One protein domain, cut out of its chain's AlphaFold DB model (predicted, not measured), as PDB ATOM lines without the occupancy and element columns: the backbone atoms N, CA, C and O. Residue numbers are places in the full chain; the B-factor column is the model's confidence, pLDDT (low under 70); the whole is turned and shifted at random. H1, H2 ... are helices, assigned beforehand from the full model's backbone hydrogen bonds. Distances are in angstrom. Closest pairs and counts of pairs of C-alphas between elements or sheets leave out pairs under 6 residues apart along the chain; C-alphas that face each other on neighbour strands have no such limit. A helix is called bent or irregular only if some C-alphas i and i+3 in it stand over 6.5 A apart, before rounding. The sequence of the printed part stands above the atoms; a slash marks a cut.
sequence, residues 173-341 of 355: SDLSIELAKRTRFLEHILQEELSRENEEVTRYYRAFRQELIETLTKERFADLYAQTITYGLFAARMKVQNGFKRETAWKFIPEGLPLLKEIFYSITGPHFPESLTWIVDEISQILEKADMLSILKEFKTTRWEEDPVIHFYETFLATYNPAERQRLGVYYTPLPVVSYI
ATOM      1  N   SER A 173     190.600  37.446 130.610       89.06
ATOM      2  CA  SER A 173     189.283  37.965 130.215       89.06
ATOM      3  C   SER A 173     189.047  39.393 130.711       89.06
ATOM      4  O   SER A 173     188.707  40.266 129.916       89.06
ATOM      5  N   ASP A 174     189.312  39.656 131.993       91.19
ATOM      6  CA  ASP A 174     189.205  40.998 132.576       91.19
ATOM      7  C   ASP A 174     190.180  41.977 131.896       91.19
ATOM      8  O   ASP A 174     189.804  43.100 131.558       91.19
ATOM      9  N   LEU A 175     191.413  41.533 131.610       92.69
ATOM     10  CA  LEU A 175     192.387  42.339 130.869       92.69
ATOM     11  C   LEU A 175     191.908  42.643 129.446       92.69
ATOM     12  O   LEU A 175     192.028  43.777 128.990       92.69
ATOM     13  N   SER A 176     191.342  41.655 128.751       92.69
ATOM     14  CA  SER A 176     190.785  41.833 127.406       92.69
ATOM     15  C   SER A 176     189.647  42.851 127.387       92.69
ATOM     16  O   SER A 176     189.613  43.686 126.489       92.69
ATOM     17  N   ILE A 177     188.758  42.834 128.386       92.44
ATOM     18  CA  ILE A 177     187.671  43.816 128.519       92.44
ATOM     19  C   ILE A 177     188.232  45.224 128.717       92.44
ATOM     20  O   ILE A 177     187.831  46.153 128.012       92.44
ATOM     21  N   GLU A 178     189.165  45.394 129.653       92.31
ATOM     22  CA  GLU A 178     189.715  46.715 129.952       92.31
ATOM     23  C   GLU A 178     190.536  47.271 128.783       92.31
ATOM     24  O   GLU A 178     190.363  48.443 128.443       92.31
ATOM     25  N   LEU A 179     191.347  46.444 128.111       95.00
ATOM     26  CA  LEU A 179     192.059  46.854 126.900       95.00
ATOM     27  C   LEU A 179     191.094  47.182 125.762       95.00
ATOM     28  O   LEU A 179     191.234  48.243 125.168       95.00
ATOM     29  N   ALA A 180     190.079  46.351 125.502       94.62
ATOM     30  CA  ALA A 180     189.112  46.585 124.427       94.62
ATOM     31  C   ALA A 180     188.409  47.942 124.559       94.62
ATOM     32  O   ALA A 180     188.247  48.648 123.565       94.62
ATOM     33  N   LYS A 181     188.041  48.344 125.783       92.88
ATOM     34  CA  LYS A 181     187.487  49.680 126.055       92.88
ATOM     35  C   LYS A 181     188.445  50.795 125.622       92.88
ATOM     36  O   LYS A 181     188.040  51.700 124.899       92.88
ATOM     37  N   ARG A 182     189.724  50.723 126.016       93.75
ATOM     38  CA  ARG A 182     190.724  51.758 125.677       93.75
ATOM     39  C   ARG A 182     191.103  51.718 124.200       93.75
ATOM     40  O   ARG A 182     191.348  52.771 123.627       93.75
ATOM     41  N   THR A 183     191.100  50.547 123.566       95.94
ATOM     42  CA  THR A 183     191.339  50.426 122.124       95.94
ATOM     43  C   THR A 183     190.227  51.074 121.316       95.94
ATOM     44  O   THR A 183     190.541  51.814 120.395       95.94
ATOM     45  N   ARG A 184     188.949  50.873 121.672       93.62
ATOM     46  CA  ARG A 184     187.832  51.568 120.998       93.62
ATOM     47  C   ARG A 184     187.950  53.072 121.160       93.62
ATOM     48  O   ARG A 184     187.722  53.830 120.227       93.62
ATOM     49  N   PHE A 185     188.353  53.508 122.348       92.44
ATOM     50  CA  PHE A 185     188.579  54.921 122.591       92.44
ATOM     51  C   PHE A 185     189.732  55.476 121.741       92.44
ATOM     52  O   PHE A 185     189.573  56.507 121.098       92.44
ATOM     53  N   LEU A 186     190.855  54.755 121.652       94.25
ATOM     54  CA  LEU A 186     191.976  55.086 120.769       94.25
ATOM     55  C   LEU A 186     191.563  55.115 119.288       94.25
ATOM     56  O   LEU A 186     191.961  56.028 118.572       94.25
ATOM     57  N   GLU A 187     190.759  54.153 118.835       94.56
ATOM     58  CA  GLU A 187     190.196  54.126 117.481       94.56
ATOM     59  C   GLU A 187     189.397  55.403 117.195       94.56
ATOM     60  O   GLU A 187     189.621  56.050 116.173       94.56
ATOM     61  N   HIS A 188     188.515  55.811 118.110       91.31
ATOM     62  CA  HIS A 188     187.749  57.047 117.959       91.31
ATOM     63  C   HIS A 188     188.647  58.284 117.889       91.31
ATOM     64  O   HIS A 188     188.477  59.103 116.989       91.31
ATOM     65  N   ILE A 189     189.643  58.396 118.774       90.69
ATOM     66  CA  ILE A 189     190.598  59.513 118.743       90.69
ATOM     67  C   ILE A 189     191.334  59.536 117.391       90.69
ATOM     68  O   ILE A 189     191.451  60.589 116.771       90.69
ATOM     69  N   LEU A 190     191.766  58.380 116.871       92.75
ATOM     70  CA  LEU A 190     192.401  58.278 115.550       92.75
ATOM     71  C   LEU A 190     191.476  58.731 114.414       92.75
ATOM     72  O   LEU A 190     191.926  59.441 113.514       92.75
ATOM     73  N   GLN A 191     190.200  58.339 114.439       92.19
ATOM     74  CA  GLN A 191     189.207  58.781 113.454       92.19
ATOM     75  C   GLN A 191     189.030  60.302 113.483       92.19
ATOM     76  O   GLN A 191     188.974  60.942 112.429       92.19
ATOM     77  N   GLU A 192     188.982  60.895 114.675       88.81
ATOM     78  CA  GLU A 192     188.867  62.340 114.847       88.81
ATOM     79  C   GLU A 192     190.132  63.074 114.357       88.81
ATOM     80  O   GLU A 192     190.022  64.026 113.581       88.81
ATOM     81  N   GLU A 193     191.336  62.591 114.686       90.44
ATOM     82  CA  GLU A 193     192.604  63.139 114.173       90.44
ATOM     83  C   GLU A 193     192.703  63.046 112.635       90.44
ATOM     84  O   GLU A 193     193.126  63.995 111.973       90.44
ATOM     85  N   LEU A 194     192.254  61.938 112.032       91.62
ATOM     86  CA  LEU A 194     192.199  61.763 110.570       91.62
ATOM     87  C   LEU A 194     191.173  62.667 109.887       91.62
ATOM     88  O   LEU A 194     191.343  63.026 108.715       91.62
ATOM     89  N   SER A 195     190.082  62.984 110.582       90.12
ATOM     90  CA  SER A 195     189.031  63.879 110.089       90.12
ATOM     91  C   SER A 195     189.503  65.331 110.094       90.12
ATOM     92  O   SER A 195     189.118  66.103 109.221       90.12
ATOM     93  N   ARG A 196     190.400  65.675 111.024       87.50
ATOM     94  CA  ARG A 196     191.090  66.972 111.096       87.50
ATOM     95  C   ARG A 196     192.363  67.061 110.264       87.50
ATOM     96  O   ARG A 196     193.048  68.074 110.323       87.50
ATOM     97  N   GLU A 197     192.683  66.007 109.520       89.69
ATOM     98  CA  GLU A 197     193.889  65.930 108.697       89.69
ATOM     99  C   GLU A 197     195.179  66.167 109.495       89.69
ATOM    100  O   GLU A 197     196.128  66.774 108.996       89.69
ATOM    101  N   ASN A 198     195.237  65.657 110.732       89.94
ATOM    102  CA  ASN A 198     196.460  65.670 111.530       89.94
ATOM    103  C   ASN A 198     197.626  65.123 110.693       89.94
ATOM    104  O   ASN A 198     197.534  64.016 110.151       89.94
ATOM    105  N   GLU A 199     198.701  65.900 110.566       89.25
ATOM    106  CA  GLU A 199     199.786  65.628 109.621       89.25
ATOM    107  C   GLU A 199     200.439  64.260 109.866       89.25
ATOM    108  O   GLU A 199     200.617  63.475 108.932       89.25
ATOM    109  N   GLU A 200     200.729  63.939 111.128       87.19
ATOM    110  CA  GLU A 200     201.378  62.691 111.531       87.19
ATOM    111  C   GLU A 200     200.483  61.479 111.266       87.19
ATOM    112  O   GLU A 200     200.890  60.534 110.586       87.19
ATOM    113  N   VAL A 201     199.239  61.514 111.751       90.19
ATOM    114  CA  VAL A 201     198.296  60.396 111.588       90.19
ATOM    115  C   VAL A 201     197.962  60.190 110.107       90.19
ATOM    116  O   VAL A 201     197.931  59.058 109.617       90.19
ATOM    117  N   THR A 202     197.794  61.282 109.360       92.31
ATOM    118  CA  THR A 202     197.535  61.249 107.915       92.31
ATOM    119  C   THR A 202     198.730  60.695 107.140       92.31
ATOM    120  O   THR A 202     198.537  59.942 106.182       92.31
ATOM    121  N   ARG A 203     199.966  61.007 107.551       90.00
ATOM    122  CA  ARG A 203     201.182  60.422 106.968       90.00
ATOM    123  C   ARG A 203     201.208  58.906 107.154       90.00
ATOM    124  O   ARG A 203     201.441  58.196 106.177       90.00
ATOM    125  N   TYR A 204     200.910  58.403 108.356       88.75
ATOM    126  CA  TYR A 204     200.827  56.956 108.599       88.75
ATOM    127  C   TYR A 204     199.724  56.294 107.783       88.75
ATOM    128  O   TYR A 204     199.969  55.258 107.170       88.75
ATOM    129  N   TYR A 205     198.545  56.910 107.706       93.19
ATOM    130  CA  TYR A 205     197.462  56.411 106.867       93.19
ATOM    131  C   TYR A 205     197.893  56.267 105.402       93.19
ATOM    132  O   TYR A 205     197.679  55.219 104.792       93.19
ATOM    133  N   ARG A 206     198.552  57.290 104.841       91.19
ATOM    134  CA  ARG A 206     199.057  57.251 103.459       91.19
ATOM    135  C   ARG A 206     200.099  56.151 103.267       91.19
ATOM    136  O   ARG A 206     199.976  55.403 102.304       91.19
ATOM    137  N   ALA A 207     201.050  56.014 104.190       87.31
ATOM    138  CA  ALA A 207     202.067  54.966 104.133       87.31
ATOM    139  C   ALA A 207     201.439  53.563 104.179       87.31
ATOM    140  O   ALA A 207     201.729  52.726 103.335       87.31
ATOM    141  N   PHE A 208     200.500  53.318 105.096       88.56
ATOM    142  CA  PHE A 208     199.774  52.047 105.171       88.56
ATOM    143  C   PHE A 208     198.998  51.738 103.892       88.56
ATOM    144  O   PHE A 208     198.979  50.600 103.419       88.56
ATOM    145  N   ARG A 209     198.352  52.756 103.327       91.94
ATOM    146  CA  ARG A 209     197.585  52.601 102.099       91.94
ATOM    147  C   ARG A 209     198.484  52.300 100.896       91.94
ATOM    148  O   ARG A 209     198.120  51.473 100.073       91.94
ATOM    149  N   GLN A 210     199.639  52.955 100.794       88.19
ATOM    150  CA  GLN A 210     200.578  52.781  99.680       88.19
ATOM    151  C   GLN A 210     201.358  51.465  99.765       88.19
ATOM    152  O   GLN A 210     201.512  50.788  98.754       88.19
ATOM    153  N   GLU A 211     201.811  51.090 100.961       83.50
ATOM    154  CA  GLU A 211     202.745  49.975 101.148       83.50
ATOM    155  C   GLU A 211     202.055  48.637 101.452       83.50
ATOM    156  O   GLU A 211     202.638  47.581 101.214       83.50
ATOM    157  N   LEU A 212     200.831  48.648 102.001       84.06
ATOM    158  CA  LEU A 212     200.156  47.422 102.449       84.06
ATOM    159  C   LEU A 212     198.800  47.173 101.790       84.06
ATOM    160  O   LEU A 212     198.529  46.059 101.345       84.06
ATOM    161  N   ILE A 213     197.899  48.162 101.817       87.81
ATOM    162  CA  ILE A 213     196.485  47.959 101.470       87.81
ATOM    163  C   ILE A 213     195.965  49.164 100.674       87.81
ATOM    164  O   ILE A 213     195.462  50.128 101.245       87.81
ATOM    165  N   GLU A 214     196.004  49.090  99.343       90.12
ATOM    166  CA  GLU A 214     195.600  50.195  98.450       90.12
ATOM    167  C   GLU A 214     194.149  50.676  98.678       90.12
ATOM    168  O   GLU A 214     193.834  51.869  98.581       90.12
ATOM    169  N   THR A 215     193.261  49.748  99.044       92.69
ATOM    170  CA  THR A 215     191.830  49.981  99.307       92.69
ATOM    171  C   THR A 215     191.520  50.337 100.766       92.69
ATOM    172  O   THR A 215     190.359  50.310 101.178       92.69
ATOM    173  N   LEU A 216     192.538  50.656 101.571       93.44
ATOM    174  CA  LEU A 216     192.369  50.994 102.981       93.44
ATOM    175  C   LEU A 216     191.605  52.309 103.145       93.44
ATOM    176  O   LEU A 216     192.049  53.349 102.660       93.44
ATOM    177  N   THR A 217     190.477  52.259 103.853       95.06
ATOM    178  CA  THR A 217     189.715  53.452 104.245       95.06
ATOM    179  C   THR A 217     190.261  54.037 105.549       95.06
ATOM    180  O   THR A 217     190.981  53.357 106.285       95.06
ATOM    181  N   LYS A 218     189.915  55.293 105.862       95.00
ATOM    182  CA  LYS A 218     190.342  55.953 107.110       95.00
ATOM    183  C   LYS A 218     189.813  55.222 108.347       95.00
ATOM    184  O   LYS A 218     190.558  55.030 109.302       95.00
ATOM    185  N   GLU A 219     188.564  54.767 108.303       93.88
ATOM    186  CA  GLU A 219     187.898  54.048 109.396       93.88
ATOM    187  C   GLU A 219     188.616  52.726 109.668       93.88
ATOM    188  O   GLU A 219     189.002  52.434 110.796       93.88
ATOM    189  N   ARG A 220     188.892  51.962 108.603       93.19
ATOM    190  CA  ARG A 220     189.608  50.691 108.717       93.19
ATOM    191  C   ARG A 220     191.066  50.884 109.128       93.19
ATOM    192  O   ARG A 220     191.618  50.036 109.817       93.19
ATOM    193  N   PHE A 221     191.702  51.980 108.721       94.75
ATOM    194  CA  PHE A 221     193.034  52.323 109.208       94.75
ATOM    195  C   PHE A 221     193.026  52.628 110.708       94.75
ATOM    196  O   PHE A 221     193.880  52.101 111.413       94.75
ATOM    197  N   ALA A 222     192.074  53.428 111.200       95.12
ATOM    198  CA  ALA A 222     191.973  53.753 112.621       95.12
ATOM    199  C   ALA A 222     191.802  52.489 113.478       95.12
ATOM    200  O   ALA A 222     192.536  52.310 114.448       95.12
ATOM    201  N   ASP A 223     190.916  51.579 113.061       94.00
ATOM    202  CA  ASP A 223     190.709  50.282 113.713       94.00
ATOM    203  C   ASP A 223     191.992  49.428 113.714       94.00
ATOM    204  O   ASP A 223     192.472  49.013 114.772       94.00
ATOM    205  N   LEU A 224     192.614  49.228 112.544       91.62
ATOM    206  CA  LEU A 224     193.853  48.451 112.427       91.62
ATOM    207  C   LEU A 224     194.991  49.048 113.259       91.62
ATOM    208  O   LEU A 224     195.739  48.311 113.905       91.62
ATOM    209  N   TYR A 225     195.137  50.372 113.257       93.19
ATOM    210  CA  TYR A 225     196.188  51.062 113.994       93.19
ATOM    211  C   TYR A 225     195.955  50.958 115.508       93.19
ATOM    212  O   TYR A 225     196.881  50.605 116.241       93.19
ATOM    213  N   ALA A 226     194.722  51.164 115.985       94.88
ATOM    214  CA  ALA A 226     194.369  51.018 117.398       94.88
ATOM    215  C   ALA A 226     194.625  49.592 117.913       94.88
ATOM    216  O   ALA A 226     195.254  49.403 118.965       94.88
ATOM    217  N   GLN A 227     194.198  48.581 117.147       92.81
ATOM    218  CA  GLN A 227     194.482  47.176 117.440       92.81
ATOM    219  C   GLN A 227     195.987  46.904 117.484       92.81
ATOM    220  O   GLN A 227     196.469  46.267 118.420       92.81
ATOM    221  N   THR A 228     196.734  47.413 116.500       90.88
ATOM    222  CA  THR A 228     198.185  47.210 116.381       90.88
ATOM    223  C   THR A 228     198.936  47.776 117.583       90.88
ATOM    224  O   THR A 228     199.786  47.091 118.154       90.88
ATOM    225  N   ILE A 229     198.599  48.996 118.012       94.00
ATOM    226  CA  ILE A 229     199.191  49.616 119.203       94.00
ATOM    227  C   ILE A 229     198.859  48.811 120.458       94.00
ATOM    228  O   ILE A 229     199.758  48.452 121.217       94.00
ATOM    229  N   THR A 230     197.586  48.478 120.671       95.06
ATOM    230  CA  THR A 230     197.163  47.775 121.891       95.06
ATOM    231  C   THR A 230     197.809  46.394 121.985       95.06
ATOM    232  O   THR A 230     198.409  46.041 123.002       95.06
ATOM    233  N   TYR A 231     197.718  45.612 120.910       90.44
ATOM    234  CA  TYR A 231     198.250  44.260 120.884       90.44
ATOM    235  C   TYR A 231     199.778  44.242 120.926       90.44
ATOM    236  O   TYR A 231     200.359  43.437 121.653       90.44
ATOM    237  N   GLY A 232     200.448  45.151 120.214       91.12
ATOM    238  CA  GLY A 232     201.903  45.247 120.264       91.12
ATOM    239  C   GLY A 232     202.418  45.663 121.647       91.12
ATOM    240  O   GLY A 232     203.417  45.110 122.106       91.12
ATOM    241  N   LEU A 233     201.710  46.548 122.365       94.00
ATOM    242  CA  LEU A 233     202.036  46.885 123.756       94.00
ATOM    243  C   LEU A 233     201.853  45.681 124.677       94.00
ATOM    244  O   LEU A 233     202.725  45.410 125.500       94.00
ATOM    245  N   PHE A 234     200.768  44.923 124.516       92.88
ATOM    246  CA  PHE A 234     200.564  43.685 125.265       92.88
ATOM    247  C   PHE A 234     201.680  42.661 124.984       92.88
ATOM    248  O   PHE A 234     202.282  42.123 125.914       92.88
ATOM    249  N   ALA A 235     202.023  42.435 123.714       89.56
ATOM    250  CA  ALA A 235     203.099  41.528 123.322       89.56
ATOM    251  C   ALA A 235     204.465  41.979 123.872       89.56
ATOM    252  O   ALA A 235     205.264  41.149 124.309       89.56
ATOM    253  N   ALA A 236     204.730  43.288 123.902       90.69
ATOM    254  CA  ALA A 236     205.920  43.850 124.530       90.69
ATOM    255  C   ALA A 236     205.913  43.641 126.054       90.69
ATOM    256  O   ALA A 236     206.911  43.181 126.613       90.69
ATOM    257  N   ARG A 237     204.779  43.890 126.725       91.56
ATOM    258  CA  ARG A 237     204.597  43.661 128.169       91.56
ATOM    259  C   ARG A 237     204.881  42.214 128.559       91.56
ATOM    260  O   ARG A 237     205.497  41.982 129.594       91.56
ATOM    261  N   MET A 238     204.502  41.253 127.722       88.00
ATOM    262  CA  MET A 238     204.761  39.824 127.944       88.00
ATOM    263  C   MET A 238     206.254  39.461 127.980       88.00
ATOM    264  O   MET A 238     206.617  38.426 128.536       88.00
ATOM    265  N   LYS A 239     207.131  40.312 127.430       87.44
ATOM    266  CA  LYS A 239     208.593  40.130 127.456       87.44
ATOM    267  C   LYS A 239     209.285  40.856 128.613       87.44
ATOM    268  O   LYS A 239     210.490  40.691 128.793       87.44
ATOM    269  N   VAL A 240     208.550  41.646 129.397       86.94
ATOM    270  CA  VAL A 240     209.083  42.468 130.493       86.94
ATOM    271  C   VAL A 240     208.454  42.026 131.803       86.94
ATOM    272  O   VAL A 240     207.242  41.880 131.884       86.94
ATOM    273  N   GLN A 241     209.252  41.832 132.854       76.75
ATOM    274  CA  GLN A 241     208.699  41.486 134.169       76.75
ATOM    275  C   GLN A 241     208.191  42.721 134.924       76.75
ATOM    276  O   GLN A 241     207.029  42.727 135.328       76.75
ATOM    277  N   ASN A 242     209.027  43.759 135.052       80.75
ATOM    278  CA  ASN A 242     208.746  44.982 135.812       80.75
ATOM    279  C   ASN A 242     209.160  46.235 135.029       80.75
ATOM    280  O   ASN A 242     210.129  46.187 134.267       80.75
ATOM    281  N   GLY A 243     208.495  47.363 135.291       82.81
ATOM    282  CA  GLY A 243     208.863  48.656 134.723       82.81
ATOM    283  C   GLY A 243     208.493  48.775 133.249       82.81
ATOM    284  O   GLY A 243     209.226  49.417 132.491       82.81
ATOM    285  N   PHE A 244     207.398  48.131 132.829       89.56
ATOM    286  CA  PHE A 244     206.898  48.288 131.473       89.56
ATOM    287  C   PHE A 244     206.498  49.743 131.242       89.56
ATOM    288  O   PHE A 244     205.814  50.369 132.053       89.56
ATOM    289  N   LYS A 245     206.956  50.283 130.117       87.44
ATOM    290  CA  LYS A 245     206.695  51.653 129.698       87.44
ATOM    291  C   LYS A 245     206.503  51.688 128.195       87.44
ATOM    292  O   LYS A 245     207.167  50.956 127.456       87.44
ATOM    293  N   ARG A 246     205.630  52.579 127.740       89.44
ATOM    294  CA  ARG A 246     205.348  52.789 126.320       89.44
ATOM    295  C   ARG A 246     206.618  53.134 125.538       89.44
ATOM    296  O   ARG A 246     206.853  52.584 124.467       89.44
ATOM    297  N   GLU A 247     207.479  53.972 126.112       89.25
ATOM    298  CA  GLU A 247     208.711  54.479 125.493       89.25
ATOM    299  C   GLU A 247     209.749  53.384 125.222       89.25
ATOM    300  O   GLU A 247     210.663  53.568 124.417       89.25
ATOM    301  N   THR A 248     209.641  52.240 125.900       89.38
ATOM    302  CA  THR A 248     210.553  51.105 125.727       89.38
ATOM    303  C   THR A 248     209.918  49.942 124.976       89.38
ATOM    304  O   THR A 248     210.638  49.011 124.615       89.38
ATOM    305  N   ALA A 249     208.614  49.997 124.676       90.62
ATOM    306  CA  ALA A 249     207.876  48.904 124.046       90.62
ATOM    307  C   ALA A 249     208.442  48.507 122.672       90.62
ATOM    308  O   ALA A 249     208.530  47.318 122.364       90.62
ATOM    309  N   TRP A 250     208.919  49.478 121.883       89.62
ATOM    310  CA  TRP A 250     209.524  49.240 120.564       89.62
ATOM    311  C   TRP A 250     210.725  48.282 120.600       89.62
ATOM    312  O   TRP A 250     210.972  47.577 119.624       89.62
ATOM    313  N   LYS A 251     211.447  48.199 121.730       89.81
ATOM    314  CA  LYS A 251     212.606  47.300 121.906       89.81
ATOM    315  C   LYS A 251     212.222  45.822 121.899       89.81
ATOM    316  O   LYS A 251     213.080  44.962 121.727       89.81
ATOM    317  N   PHE A 252     210.947  45.524 122.127       88.69
ATOM    318  CA  PHE A 252     210.424  44.166 122.251       88.69
ATOM    319  C   PHE A 252     209.707  43.689 120.982       88.69
ATOM    320  O   PHE A 252     209.341  42.508 120.892       88.69
ATOM    321  N   ILE A 253     209.550  44.579 120.001       84.75
ATOM    322  CA  ILE A 253     209.003  44.275 118.682       84.75
ATOM    323  C   ILE A 253     210.080  43.565 117.837       84.75
ATOM    324  O   ILE A 253     211.222  44.022 117.810       84.75
ATOM    325  N   PRO A 254     209.763  42.441 117.162       81.62
ATOM    326  CA  PRO A 254     210.726  41.725 116.322       81.62
ATOM    327  C   PRO A 254     211.306  42.584 115.188       81.62
ATOM    328  O   PRO A 254     210.561  43.248 114.472       81.62
ATOM    329  N   GLU A 255     212.619  42.482 114.954       79.50
ATOM    330  CA  GLU A 255     213.328  43.203 113.874       79.50
ATOM    331  C   GLU A 255     212.777  42.898 112.472       79.50
ATOM    332  O   GLU A 255     212.785  43.757 111.597       79.50
ATOM    333  N   GLY A 256     212.255  41.685 112.260       79.19
ATOM    334  CA  GLY A 256     211.666  41.268 110.982       79.19
ATOM    335  C   GLY A 256     210.344  41.960 110.626       79.19
ATOM    336  O   GLY A 256     209.791  41.674 109.569       79.19
ATOM    337  N   LEU A 257     209.824  42.844 111.487       78.81
ATOM    338  CA  LEU A 257     208.584  43.597 111.282       78.81
ATOM    339  C   LEU A 257     208.871  45.114 111.276       78.81
ATOM    340  O   LEU A 257     208.455  45.818 112.200       78.81
ATOM    341  N   PRO A 258     209.574  45.641 110.254       79.75
ATOM    342  CA  PRO A 258     210.085  47.014 110.254       79.75
ATOM    343  C   PRO A 258     208.977  48.064 110.377       79.75
ATOM    344  O   PRO A 258     209.085  48.962 111.203       79.75
ATOM    345  N   LEU A 259     207.864  47.911 109.651       79.38
ATOM    346  CA  LEU A 259     206.730  48.839 109.749       79.38
ATOM    347  C   LEU A 259     206.131  48.883 111.164       79.38
ATOM    348  O   LEU A 259     205.820  49.956 111.674       79.38
ATOM    349  N   LEU A 260     205.989  47.723 111.814       80.31
ATOM    350  CA  LEU A 260     205.483  47.654 113.185       80.31
ATOM    351  C   LEU A 260     206.443  48.346 114.155       80.31
ATOM    352  O   LEU A 260     206.016  49.055 115.063       80.31
ATOM    353  N   LYS A 261     207.748  48.164 113.948       84.88
ATOM    354  CA  LYS A 261     208.776  48.801 114.765       84.88
ATOM    355  C   LYS A 261     208.783  50.324 114.592       84.88
ATOM    356  O   LYS A 261     208.871  51.024 115.594       84.88
ATOM    357  N   GLU A 262     208.594  50.825 113.372       84.06
ATOM    358  CA  GLU A 262     208.464  52.261 113.082       84.06
ATOM    359  C   GLU A 262     207.246  52.893 113.767       84.06
ATOM    360  O   GLU A 262     207.361  53.965 114.354       84.06
ATOM    361  N   ILE A 263     206.094  52.217 113.780       85.81
ATOM    362  CA  ILE A 263     204.905  52.674 114.524       85.81
ATOM    363  C   ILE A 263     205.207  52.781 116.021       85.81
ATOM    364  O   ILE A 263     204.886  53.769 116.677       85.81
ATOM    365  N   PHE A 264     205.846  51.760 116.588       88.88
ATOM    366  CA  PHE A 264     206.185  51.764 118.008       88.88
ATOM    367  C   PHE A 264     207.301  52.752 118.352       88.88
ATOM    368  O   PHE A 264     207.377  53.208 119.490       88.88
ATOM    369  N   TYR A 265     208.156  53.100 117.395       88.00
ATOM    370  CA  TYR A 265     209.114  54.182 117.557       88.00
ATOM    371  C   TYR A 265     208.414  55.545 117.500       88.00
ATOM    372  O   TYR A 265     208.665  56.402 118.350       88.00
ATOM    373  N   SER A 266     207.475  55.732 116.570       85.62
ATOM    374  CA  SER A 266     206.787  57.006 116.364       85.62
ATOM    375  C   SER A 266     205.979  57.451 117.567       85.62
ATOM    376  O   SER A 266     206.025  58.627 117.911       85.62
ATOM    377  N   ILE A 267     205.308  56.522 118.257       86.44
ATOM    378  CA  ILE A 267     204.557  56.867 119.469       86.44
ATOM    379  C   ILE A 267     205.461  57.487 120.542       86.44
ATOM    380  O   ILE A 267     204.976  58.224 121.389       86.44
ATOM    381  N   THR A 268     206.771  57.213 120.532       84.25
ATOM    382  CA  THR A 268     207.741  57.793 121.483       84.25
ATOM    383  C   THR A 268     208.230  59.189 121.097       84.25
ATOM    384  O   THR A 268     208.854  59.864 121.914       84.25
ATOM    385  N   GLY A 269     207.976  59.614 119.857       81.75
ATOM    386  CA  GLY A 269     208.478  60.861 119.302       81.75
ATOM    387  C   GLY A 269     207.675  62.093 119.739       81.75
ATOM    388  O   GLY A 269     206.495  61.986 120.065       81.75
ATOM    389  N   PRO A 270     208.284  63.292 119.687       80.19
ATOM    390  CA  PRO A 270     207.644  64.545 120.102       80.19
ATOM    391  C   PRO A 270     206.509  65.002 119.173       80.19
ATOM    392  O   PRO A 270     205.775  65.923 119.516       80.19
ATOM    393  N   HIS A 271     206.390  64.395 117.990       82.38
ATOM    394  CA  HIS A 271     205.352  64.711 117.012       82.38
ATOM    395  C   HIS A 271     204.104  63.832 117.164       82.38
ATOM    396  O   HIS A 271     203.087  64.121 116.538       82.38
ATOM    397  N   PHE A 272     204.145  62.800 118.015       85.88
ATOM    398  CA  PHE A 272     202.971  61.977 118.263       85.88
ATOM    399  C   PHE A 272     201.864  62.832 118.905       85.88
ATOM    400  O   PHE A 272     202.138  63.519 119.894       85.88
ATOM    401  N   PRO A 273     200.628  62.825 118.369       85.31
ATOM    402  CA  PRO A 273     199.551  63.650 118.902       85.31
ATOM    403  C   PRO A 273     199.348  63.435 120.402       85.31
ATOM    404  O   PRO A 273     199.322  62.302 120.890       85.31
ATOM    405  N   GLU A 274     199.182  64.525 121.147       83.00
ATOM    406  CA  GLU A 274     199.007  64.473 122.602       83.00
ATOM    407  C   GLU A 274     197.731  63.710 122.993       83.00
ATOM    408  O   GLU A 274     197.745  62.916 123.936       83.00
ATOM    409  N   SER A 275     196.666  63.866 122.198       82.44
ATOM    410  CA  SER A 275     195.404  63.122 122.308       82.44
ATOM    411  C   SER A 275     195.621  61.603 122.264       82.44
ATOM    412  O   SER A 275     195.094  60.867 123.100       82.44
ATOM    413  N   LEU A 276     196.461  61.128 121.339       88.00
ATOM    414  CA  LEU A 276     196.833  59.718 121.231       88.00
ATOM    415  C   LEU A 276     197.804  59.299 122.339       88.00
ATOM    416  O   LEU A 276     197.648  58.228 122.919       88.00
ATOM    417  N   THR A 277     198.784  60.140 122.676       88.06
ATOM    418  CA  THR A 277     199.759  59.871 123.750       88.06
ATOM    419  C   THR A 277     199.047  59.507 125.044       88.06
ATOM    420  O   THR A 277     199.346  58.480 125.654       88.06
ATOM    421  N   TRP A 278     198.044  60.304 125.408       85.25
ATOM    422  CA  TRP A 278     197.264  60.116 126.618       85.25
ATOM    423  C   TRP A 278     196.612  58.725 126.697       85.25
ATOM    424  O   TRP A 278     196.797  58.026 127.691       85.25
ATOM    425  N   ILE A 279     195.913  58.270 125.651       88.94
ATOM    426  CA  ILE A 279     195.213  56.971 125.681       88.94
ATOM    427  C   ILE A 279     196.189  55.790 125.574       88.94
ATOM    428  O   ILE A 279     195.941  54.711 126.110       88.94
ATOM    429  N   VAL A 280     197.338  55.972 124.921       92.38
ATOM    430  CA  VAL A 280     198.361  54.922 124.851       92.38
ATOM    431  C   VAL A 280     199.089  54.776 126.197       92.38
ATOM    432  O   VAL A 280     199.432  53.657 126.598       92.38
ATOM    433  N   ASP A 281     199.257  55.866 126.950       88.44
ATOM    434  CA  ASP A 281     199.728  55.814 128.339       88.44
ATOM    435  C   ASP A 281     198.733  55.071 129.240       88.44
ATOM    436  O   ASP A 281     199.148  54.260 130.068       88.44
ATOM    437  N   GLU A 282     197.427  55.277 129.052       87.75
ATOM    438  CA  GLU A 282     196.369  54.536 129.756       87.75
ATOM    439  C   GLU A 282     196.455  53.027 129.514       87.75
ATOM    440  O   GLU A 282     196.495  52.235 130.460       87.75
ATOM    441  N   ILE A 283     196.559  52.619 128.245       93.31
ATOM    442  CA  ILE A 283     196.765  51.214 127.864       93.31
ATOM    443  C   ILE A 283     198.017  50.656 128.550       93.31
ATOM    444  O   ILE A 283     197.995  49.558 129.110       93.31
ATOM    445  N   SER A 284     199.104  51.428 128.558       91.88
ATOM    446  CA  SER A 284     200.372  51.011 129.159       91.88
ATOM    447  C   SER A 284     200.277  50.845 130.678       91.88
ATOM    448  O   SER A 284     200.842  49.897 131.222       91.88
ATOM    449  N   GLN A 285     199.523  51.705 131.370       87.88
ATOM    450  CA  GLN A 285     199.306  51.593 132.817       87.88
ATOM    451  C   GLN A 285     198.436  50.391 133.190       87.88
ATOM    452  O   GLN A 285     198.725  49.719 134.183       87.88
ATOM    453  N   ILE A 286     197.411  50.081 132.391       90.62
ATOM    454  CA  ILE A 286     196.605  48.862 132.563       90.62
ATOM    455  C   ILE A 286     197.502  47.624 132.461       90.62
ATOM    456  O   ILE A 286     197.443  46.744 133.319       90.62
ATOM    457  N   LEU A 287     198.366  47.582 131.443       92.38
ATOM    458  CA  LEU A 287     199.308  46.487 131.223       92.38
ATOM    459  C   LEU A 287     200.351  46.365 132.338       92.38
ATOM    460  O   LEU A 287     200.672  45.252 132.754       92.38
ATOM    461  N   GLU A 288     200.888  47.476 132.841       89.19
ATOM    462  CA  GLU A 288     201.861  47.442 133.940       89.19
ATOM    463  C   GLU A 288     201.224  46.919 135.236       89.19
ATOM    464  O   GLU A 288     201.815  46.072 135.909       89.19
ATOM    465  N   LYS A 289     199.990  47.346 135.546       86.88
ATOM    466  CA  LYS A 289     199.242  46.920 136.743       86.88
ATOM    467  C   LYS A 289     198.712  45.484 136.677       86.88
ATOM    468  O   LYS A 289     198.391  44.907 137.721       86.88
ATOM    469  N   ALA A 290     198.586  44.914 135.481       90.12
ATOM    470  CA  ALA A 290     198.112  43.549 135.304       90.12
ATOM    471  C   ALA A 290     199.086  42.527 135.921       90.12
ATOM    472  O   ALA A 290     200.307  42.598 135.765       90.12
ATOM    473  N   ASP A 291     198.534  41.536 136.618       89.81
ATOM    474  CA  ASP A 291     199.280  40.428 137.205       89.81
ATOM    475  C   ASP A 291     199.627  39.400 136.122       89.81
ATOM    476  O   ASP A 291     198.964  38.374 135.958       89.81
ATOM    477  N   MET A 292     200.681  39.693 135.357       88.88
ATOM    478  CA  MET A 292     201.078  38.860 134.220       88.88
ATOM    479  C   MET A 292     201.443  37.430 134.628       88.88
ATOM    480  O   MET A 292     201.250  36.512 133.839       88.88
ATOM    481  N   LEU A 293     201.919  37.212 135.861       87.38
ATOM    482  CA  LEU A 293     202.194  35.869 136.379       87.38
ATOM    483  C   LEU A 293     200.907  35.056 136.540       87.38
ATOM    484  O   LEU A 293     200.865  33.892 136.137       87.38
ATOM    485  N   SER A 294     199.861  35.663 137.104       88.38
ATOM    486  CA  SER A 294     198.554  35.018 137.268       88.38
ATOM    487  C   SER A 294     197.892  34.739 135.919       88.38
ATOM    488  O   SER A 294     197.437  33.619 135.688       88.38
ATOM    489  N   ILE A 295     197.945  35.703 134.998       86.56
ATOM    490  CA  ILE A 295     197.418  35.568 133.632       86.56
ATOM    491  C   ILE A 295     198.157  34.453 132.867       86.56
ATOM    492  O   ILE A 295     197.537  33.575 132.272       86.56
ATOM    493  N   LEU A 296     199.491  34.411 132.942       83.12
ATOM    494  CA  LEU A 296     200.297  33.337 132.347       83.12
ATOM    495  C   LEU A 296     199.986  31.962 132.940       83.12
ATOM    496  O   LEU A 296     200.003  30.957 132.225       83.12
ATOM    497  N   LYS A 297     199.730  31.897 134.249       83.94
ATOM    498  CA  LYS A 297     199.350  30.655 134.923       83.94
ATOM    499  C   LYS A 297     197.983  30.163 134.443       83.94
ATOM    500  O   LYS A 297     197.865  28.975 134.160       83.94
ATOM    501  N   GLU A 298     197.003  31.058 134.305       81.81
ATOM    502  CA  GLU A 298     195.670  30.759 133.761       81.81
ATOM    503  C   GLU A 298     195.755  30.153 132.351       81.81
ATOM    504  O   GLU A 298     195.102  29.144 132.064       81.81
ATOM    505  N   PHE A 299     196.612  30.705 131.487       76.56
ATOM    506  CA  PHE A 299     196.825  30.164 130.144       76.56
ATOM    507  C   PHE A 299     197.364  28.731 130.172       76.56
ATOM    508  O   PHE A 299     196.797  27.845 129.530       76.56
ATOM    509  N   LYS A 300     198.390  28.475 130.991       72.38
ATOM    510  CA  LYS A 300     199.010  27.145 131.116       72.38
ATOM    511  C   LYS A 300     198.062  26.076 131.656       72.38
ATOM    512  O   LYS A 300     198.208  24.916 131.292       72.38
ATOM    513  N   THR A 301     197.121  26.435 132.531       66.56
ATOM    514  CA  THR A 301     196.163  25.474 133.106       66.56
ATOM    515  C   THR A 301     194.997  25.154 132.180       66.56
ATOM    516  O   THR A 301     194.399  24.091 132.308       66.56
ATOM    517  N   THR A 302     194.652  26.068 131.273       61.59
ATOM    518  CA  THR A 302     193.441  25.947 130.449       61.59
ATOM    519  C   THR A 302     193.750  25.356 129.073       61.59
ATOM    520  O   THR A 302     192.914  24.645 128.519       61.59
ATOM    521  N   ARG A 303     194.936  25.639 128.510       62.69
ATOM    522  CA  ARG A 303     195.337  25.231 127.152       62.69
ATOM    523  C   ARG A 303     196.847  24.968 127.105       62.69
ATOM    524  O   ARG A 303     197.653  25.880 126.964       62.69
ATOM    525  N   TRP A 304     197.227  23.705 127.294       51.88
ATOM    526  CA  TRP A 304     198.556  23.280 127.767       51.88
ATOM    527  C   TRP A 304     199.767  23.526 126.835       51.88
ATOM    528  O   TRP A 304     200.888  23.270 127.267       51.88
ATOM    529  N   GLU A 305     199.604  24.029 125.606       59.88
ATOM    530  CA  GLU A 305     200.712  24.136 124.626       59.88
ATOM    531  C   GLU A 305     200.680  25.392 123.726       59.88
ATOM    532  O   GLU A 305     201.472  25.503 122.792       59.88
ATOM    533  N   GLU A 306     199.780  26.347 123.975       63.12
ATOM    534  CA  GLU A 306     199.580  27.504 123.088       63.12
ATOM    535  C   GLU A 306     200.415  28.718 123.528       63.12
ATOM    536  O   GLU A 306     200.617  28.941 124.724       63.12
ATOM    537  N   ASP A 307     200.894  29.522 122.569       73.94
ATOM    538  CA  ASP A 307     201.558  30.796 122.868       73.94
ATOM    539  C   ASP A 307     200.549  31.737 123.561       73.94
ATOM    540  O   ASP A 307     199.544  32.118 122.940       73.94
ATOM    541  N   PRO A 308     200.797  32.145 124.823       76.62
ATOM    542  CA  PRO A 308     199.931  33.057 125.569       76.62
ATOM    543  C   PRO A 308     199.571  34.340 124.819       76.62
ATOM    544  O   PRO A 308     198.489  34.893 125.013       76.62
ATOM    545  N   VAL A 309     200.479  34.821 123.965       79.69
ATOM    546  CA  VAL A 309     200.294  36.052 123.200       79.69
ATOM    547  C   VAL A 309     199.221  35.868 122.126       79.69
ATOM    548  O   VAL A 309     198.318  36.696 122.007       79.69
ATOM    549  N   ILE A 310     199.268  34.746 121.406       78.44
ATOM    550  CA  ILE A 310     198.295  34.411 120.357       78.44
ATOM    551  C   ILE A 310     196.911  34.180 120.969       78.44
ATOM    552  O   ILE A 310     195.911  34.686 120.458       78.44
ATOM    553  N   HIS A 311     196.838  33.454 122.084       78.75
ATOM    554  CA  HIS A 311     195.553  33.166 122.716       78.75
ATOM    555  C   HIS A 311     194.890  34.424 123.301       78.75
ATOM    556  O   HIS A 311     193.672  34.617 123.184       78.75
ATOM    557  N   PHE A 312     195.686  35.326 123.880       86.25
ATOM    558  CA  PHE A 312     195.168  36.615 124.312       86.25
ATOM    559  C   PHE A 312     194.635  37.434 123.134       86.25
ATOM    560  O   PHE A 312     193.573  38.028 123.272       86.25
ATOM    561  N   TYR A 313     195.311  37.432 121.976       86.00
ATOM    562  CA  TYR A 313     194.831  38.153 120.791       86.00
ATOM    563  C   TYR A 313     193.424  37.718 120.382       86.00
ATOM    564  O   TYR A 313     192.573  38.563 120.122       86.00
ATOM    565  N   GLU A 314     193.152  36.413 120.382       84.56
ATOM    566  CA  GLU A 314     191.822  35.885 120.076       84.56
ATOM    567  C   GLU A 314     190.769  36.390 121.076       84.56
ATOM    568  O   GLU A 314     189.707  36.867 120.672       84.56
ATOM    569  N   THR A 315     191.069  36.315 122.376       87.19
ATOM    570  CA  THR A 315     190.162  36.749 123.457       87.19
ATOM    571  C   THR A 315     189.912  38.258 123.408       87.19
ATOM    572  O   THR A 315     188.771  38.720 123.519       87.19
ATOM    573  N   PHE A 316     190.970  39.031 123.176       92.25
ATOM    574  CA  PHE A 316     190.917  40.472 122.999       92.25
ATOM    575  C   PHE A 316     190.086  40.842 121.773       92.25
ATOM    576  O   PHE A 316     189.139  41.610 121.904       92.25
ATOM    577  N   LEU A 317     190.369  40.260 120.604       89.75
ATOM    578  CA  LEU A 317     189.665  40.583 119.364       89.75
ATOM    579  C   LEU A 317     188.191  40.173 119.436       89.75
ATOM    580  O   LEU A 317     187.330  40.908 118.966       89.75
ATOM    581  N   ALA A 318     187.878  39.055 120.099       89.62
ATOM    582  CA  ALA A 318     186.501  38.657 120.391       89.62
ATOM    583  C   ALA A 318     185.751  39.704 121.226       89.62
ATOM    584  O   ALA A 318     184.556  39.911 121.027       89.62
ATOM    585  N   THR A 319     186.455  40.347 122.157       92.31
ATOM    586  CA  THR A 319     185.888  41.356 123.053       92.31
ATOM    587  C   THR A 319     185.813  42.725 122.389       92.31
ATOM    588  O   THR A 319     184.839  43.440 122.594       92.31
ATOM    589  N   TYR A 320     186.825  43.093 121.604       93.56
ATOM    590  CA  TYR A 320     186.991  44.392 120.957       93.56
ATOM    591  C   TYR A 320     186.163  44.507 119.671       93.56
ATOM    592  O   TYR A 320     185.326  45.407 119.576       93.56
ATOM    593  N   ASN A 321     186.331  43.570 118.733       89.94
ATOM    594  CA  ASN A 321     185.686  43.580 117.422       89.94
ATOM    595  C   ASN A 321     185.321  42.143 116.968       89.94
ATOM    596  O   ASN A 321     186.043  41.518 116.181       89.94
ATOM    597  N   PRO A 322     184.198  41.583 117.462       88.25
ATOM    598  CA  PRO A 322     183.804  40.202 117.171       88.25
ATOM    599  C   PRO A 322     183.491  39.959 115.688       88.25
ATOM    600  O   PRO A 322     183.749  38.865 115.183       88.25
ATOM    601  N   ALA A 323     182.973  40.969 114.982       86.94
ATOM    602  CA  ALA A 323     182.702  40.882 113.548       86.94
ATOM    603  C   ALA A 323     184.005  40.734 112.748       86.94
ATOM    604  O   ALA A 323     184.106  39.862 111.883       86.94
ATOM    605  N   GLU A 324     185.027  41.525 113.082       82.44
ATOM    606  CA  GLU A 324     186.349  41.433 112.456       82.44
ATOM    607  C   GLU A 324     187.037  40.103 112.782       82.44
ATOM    608  O   GLU A 324     187.584  39.467 111.881       82.44
ATOM    609  N   ARG A 325     186.928  39.608 114.026       83.00
ATOM    610  CA  ARG A 325     187.408  38.261 114.394       83.00
ATOM    611  C   ARG A 325     186.810  37.185 113.491       83.00
ATOM    612  O   ARG A 325     187.541  36.324 113.000       83.00
ATOM    613  N   GLN A 326     185.493  37.227 113.278       82.25
ATOM    614  CA  GLN A 326     184.798  36.264 112.428       82.25
ATOM    615  C   GLN A 326     185.236  36.392 110.967       82.25
ATOM    616  O   GLN A 326     185.501  35.379 110.322       82.25
ATOM    617  N   ARG A 327     185.351  37.625 110.459       79.69
ATOM    618  CA  ARG A 327     185.749  37.922 109.077       79.69
ATOM    619  C   ARG A 327     187.171  37.465 108.762       79.69
ATOM    620  O   ARG A 327     187.406  36.899 107.700       79.69
ATOM    621  N   LEU A 328     188.109  37.723 109.670       76.75
ATOM    622  CA  LEU A 328     189.512  37.337 109.531       76.75
ATOM    623  C   LEU A 328     189.757  35.862 109.874       76.75
ATOM    624  O   LEU A 328     190.855  35.362 109.647       76.75
ATOM    625  N   GLY A 329     188.754  35.167 110.422       72.56
ATOM    626  CA  GLY A 329     188.885  33.773 110.829       72.56
ATOM    627  C   GLY A 329     189.990  33.577 111.865       72.56
ATOM    628  O   GLY A 329     190.709  32.583 111.793       72.56
ATOM    629  N   VAL A 330     190.155  34.531 112.793       70.56
ATOM    630  CA  VAL A 330     191.187  34.468 113.840       70.56
ATOM    631  C   VAL A 330     190.800  33.384 114.842       70.56
ATOM    632  O   VAL A 330     190.166  33.634 115.869       70.56
ATOM    633  N   TYR A 331     191.179  32.164 114.483       71.56
ATOM    634  CA  TYR A 331     191.071  30.954 115.272       71.56
ATOM    635  C   TYR A 331     192.441  30.297 115.287       71.56
ATOM    636  O   TYR A 331     193.077  30.108 114.245       71.56
ATOM    637  N   TYR A 332     192.909  29.947 116.476       66.25
ATOM    638  CA  TYR A 332     194.141  29.192 116.590       66.25
ATOM    639  C   TYR A 332     193.976  27.817 115.930       66.25
ATOM    640  O   TYR A 332     193.043  27.071 116.231       66.25
ATOM    641  N   THR A 333     194.889  27.474 115.019       71.88
ATOM    642  CA  THR A 333     194.972  26.117 114.466       71.88
ATOM    643  C   THR A 333     195.837  25.275 115.404       71.88
ATOM    644  O   THR A 333     197.013  25.610 115.564       71.88
ATOM    645  N   PRO A 334     195.318  24.183 116.001       73.56
ATOM    646  CA  PRO A 334     196.064  23.392 116.974       73.56
ATOM    647  C   PRO A 334     197.438  22.947 116.462       73.56
ATOM    648  O   PRO A 334     197.548  22.424 115.347       73.56
ATOM    649  N   LEU A 335     198.475  23.074 117.298       71.44
ATOM    650  CA  LEU A 335     199.844  22.665 116.961       71.44
ATOM    651  C   LEU A 335     199.942  21.235 116.390       71.44
ATOM    652  O   LEU A 335     200.706  21.050 115.435       71.44
ATOM    653  N   PRO A 336     199.172  20.228 116.863       80.69
ATOM    654  CA  PRO A 336     199.179  18.898 116.256       80.69
ATOM    655  C   PRO A 336     198.763  18.892 114.778       80.69
ATOM    656  O   PRO A 336     199.364  18.169 113.981       80.69
ATOM    657  N   VAL A 337     197.785  19.724 114.397       84.00
ATOM    658  CA  VAL A 337     197.297  19.854 113.013       84.00
ATOM    659  C   VAL A 337     198.358  20.519 112.143       84.00
ATOM    660  O   VAL A 337     198.733  19.971 111.107       84.00
ATOM    661  N   VAL A 338     198.914  21.650 112.594       83.88
ATOM    662  CA  VAL A 338     200.001  22.351 111.886       83.88
ATOM    663  C   VAL A 338     201.202  21.424 111.698       83.88
ATOM    664  O   VAL A 338     201.719  21.271 110.592       83.88
ATOM    665  N   SER A 339     201.606  20.734 112.763       82.06
ATOM    666  CA  SER A 339     202.735  19.805 112.739       82.06
ATOM    667  C   SER A 339     202.501  18.629 111.793       82.06
ATOM    668  O   SER A 339     203.432  18.182 111.122       82.06
ATOM    669  N   TYR A 340     201.270  18.111 111.722       89.44
ATOM    670  CA  TYR A 340     200.904  17.075 110.759       89.44
ATOM    671  C   TYR A 340     201.043  17.575 109.317       89.44
ATOM    672  O   TYR A 340     201.672  16.893 108.507       89.44
ATOM    673  N   ILE A 341     200.526  18.770 109.010       90.94
ATOM    674  CA  ILE A 341     200.630  19.382 107.677       90.94
ATOM    675  C   ILE A 341     202.101  19.570 107.288       90.94
ATOM    676  O   ILE A 341     202.520  19.067 106.248       90.94
TER     677      ILE A 341
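AT A GLANCE: This is residues 173 to 341 of the 355 residues of an uncharacterized protein of bacterium (UniProt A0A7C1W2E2). Three helices, H1, H3 and H6, make the core, with H3 nearest the middle and the short hairpin of H4 and H5 packed on H3. H2 packs across one end of H1, H8 crosses H1 towards its other end with H9 packed on H8, and H7 and H10 lie farther out, H10 at one end of the longest axis. The printed part has 169 residues, with ten named helices in order H1 to H10 and no named strand: all helix. It is compact, with a radius of gyration of the C-alphas of 16.3 A and spans of 47 by 37 by 29 A.

IN THESE COORDINATES: H1, residues 173 to 195, begins with C-alpha 173 at (189.283, 37.965, 130.215) and is 32.8 A long. H2 is residues 199 to 211, 18.0 A. H3, residues 218 to 237, is 28.2 A long. H4, residues 246 to 252, is irregular: C-alphas 247 and 250 are 7.2 A apart. H5 is residues 258 to 266, and H6 is residues 274 to 289, 22.5 A. H7 is residues 292 to 302, 15.5 A, and H8 is residues 308 to 320, 17.8 A. H9 is residues 322 to 328. H10, residues 335 to 341, ends with C-alpha 341 at (200.630, 19.382, 107.677).

HOW THE PARTS SIT: H3 is the hub, touching six helices, and H1, H3 and H6 form a bundle, three helices side by side. H1 and H3 touch, closest at the C-alphas of Glu 187 and Ala 222, 5.2 A, opposite ways at a steep tilt of 41 degrees. H1 and H6 touch at Leu 186 and Ile 279, C-alphas 6.2 A apart, opposite ways at a shallow 9 degrees. H3, with residues 232 to 237 alone, touches H4, about perpendicular at 75 degrees; the closest C-alphas, of Ala 236 and Phe 252, are 5.1 A apart. H4 and H5 are a helical hairpin. H1 touches H8, C-alphas of Ser 176 and Phe 316 at 4.6 A. H7 and H8 are close but not clearly touching. H10 touches no helix. Every O i to N i+4 pair is within hydrogen-bond range in H1, H2, H3, H5, H7, H8, H9 and H10; H6 has 11 of 12, and H4 0 of 3 but 3 of 4 O i to N i+3 pairs.

THE WHOLE: The C-alphas of Arg 196 and Tyr 340, the two farthest apart, are 50.9 A apart. The printed part has no cut and no long link. Mean pLDDT of the printed part is 86.3, with residues 301 to 306 and 332 under 70.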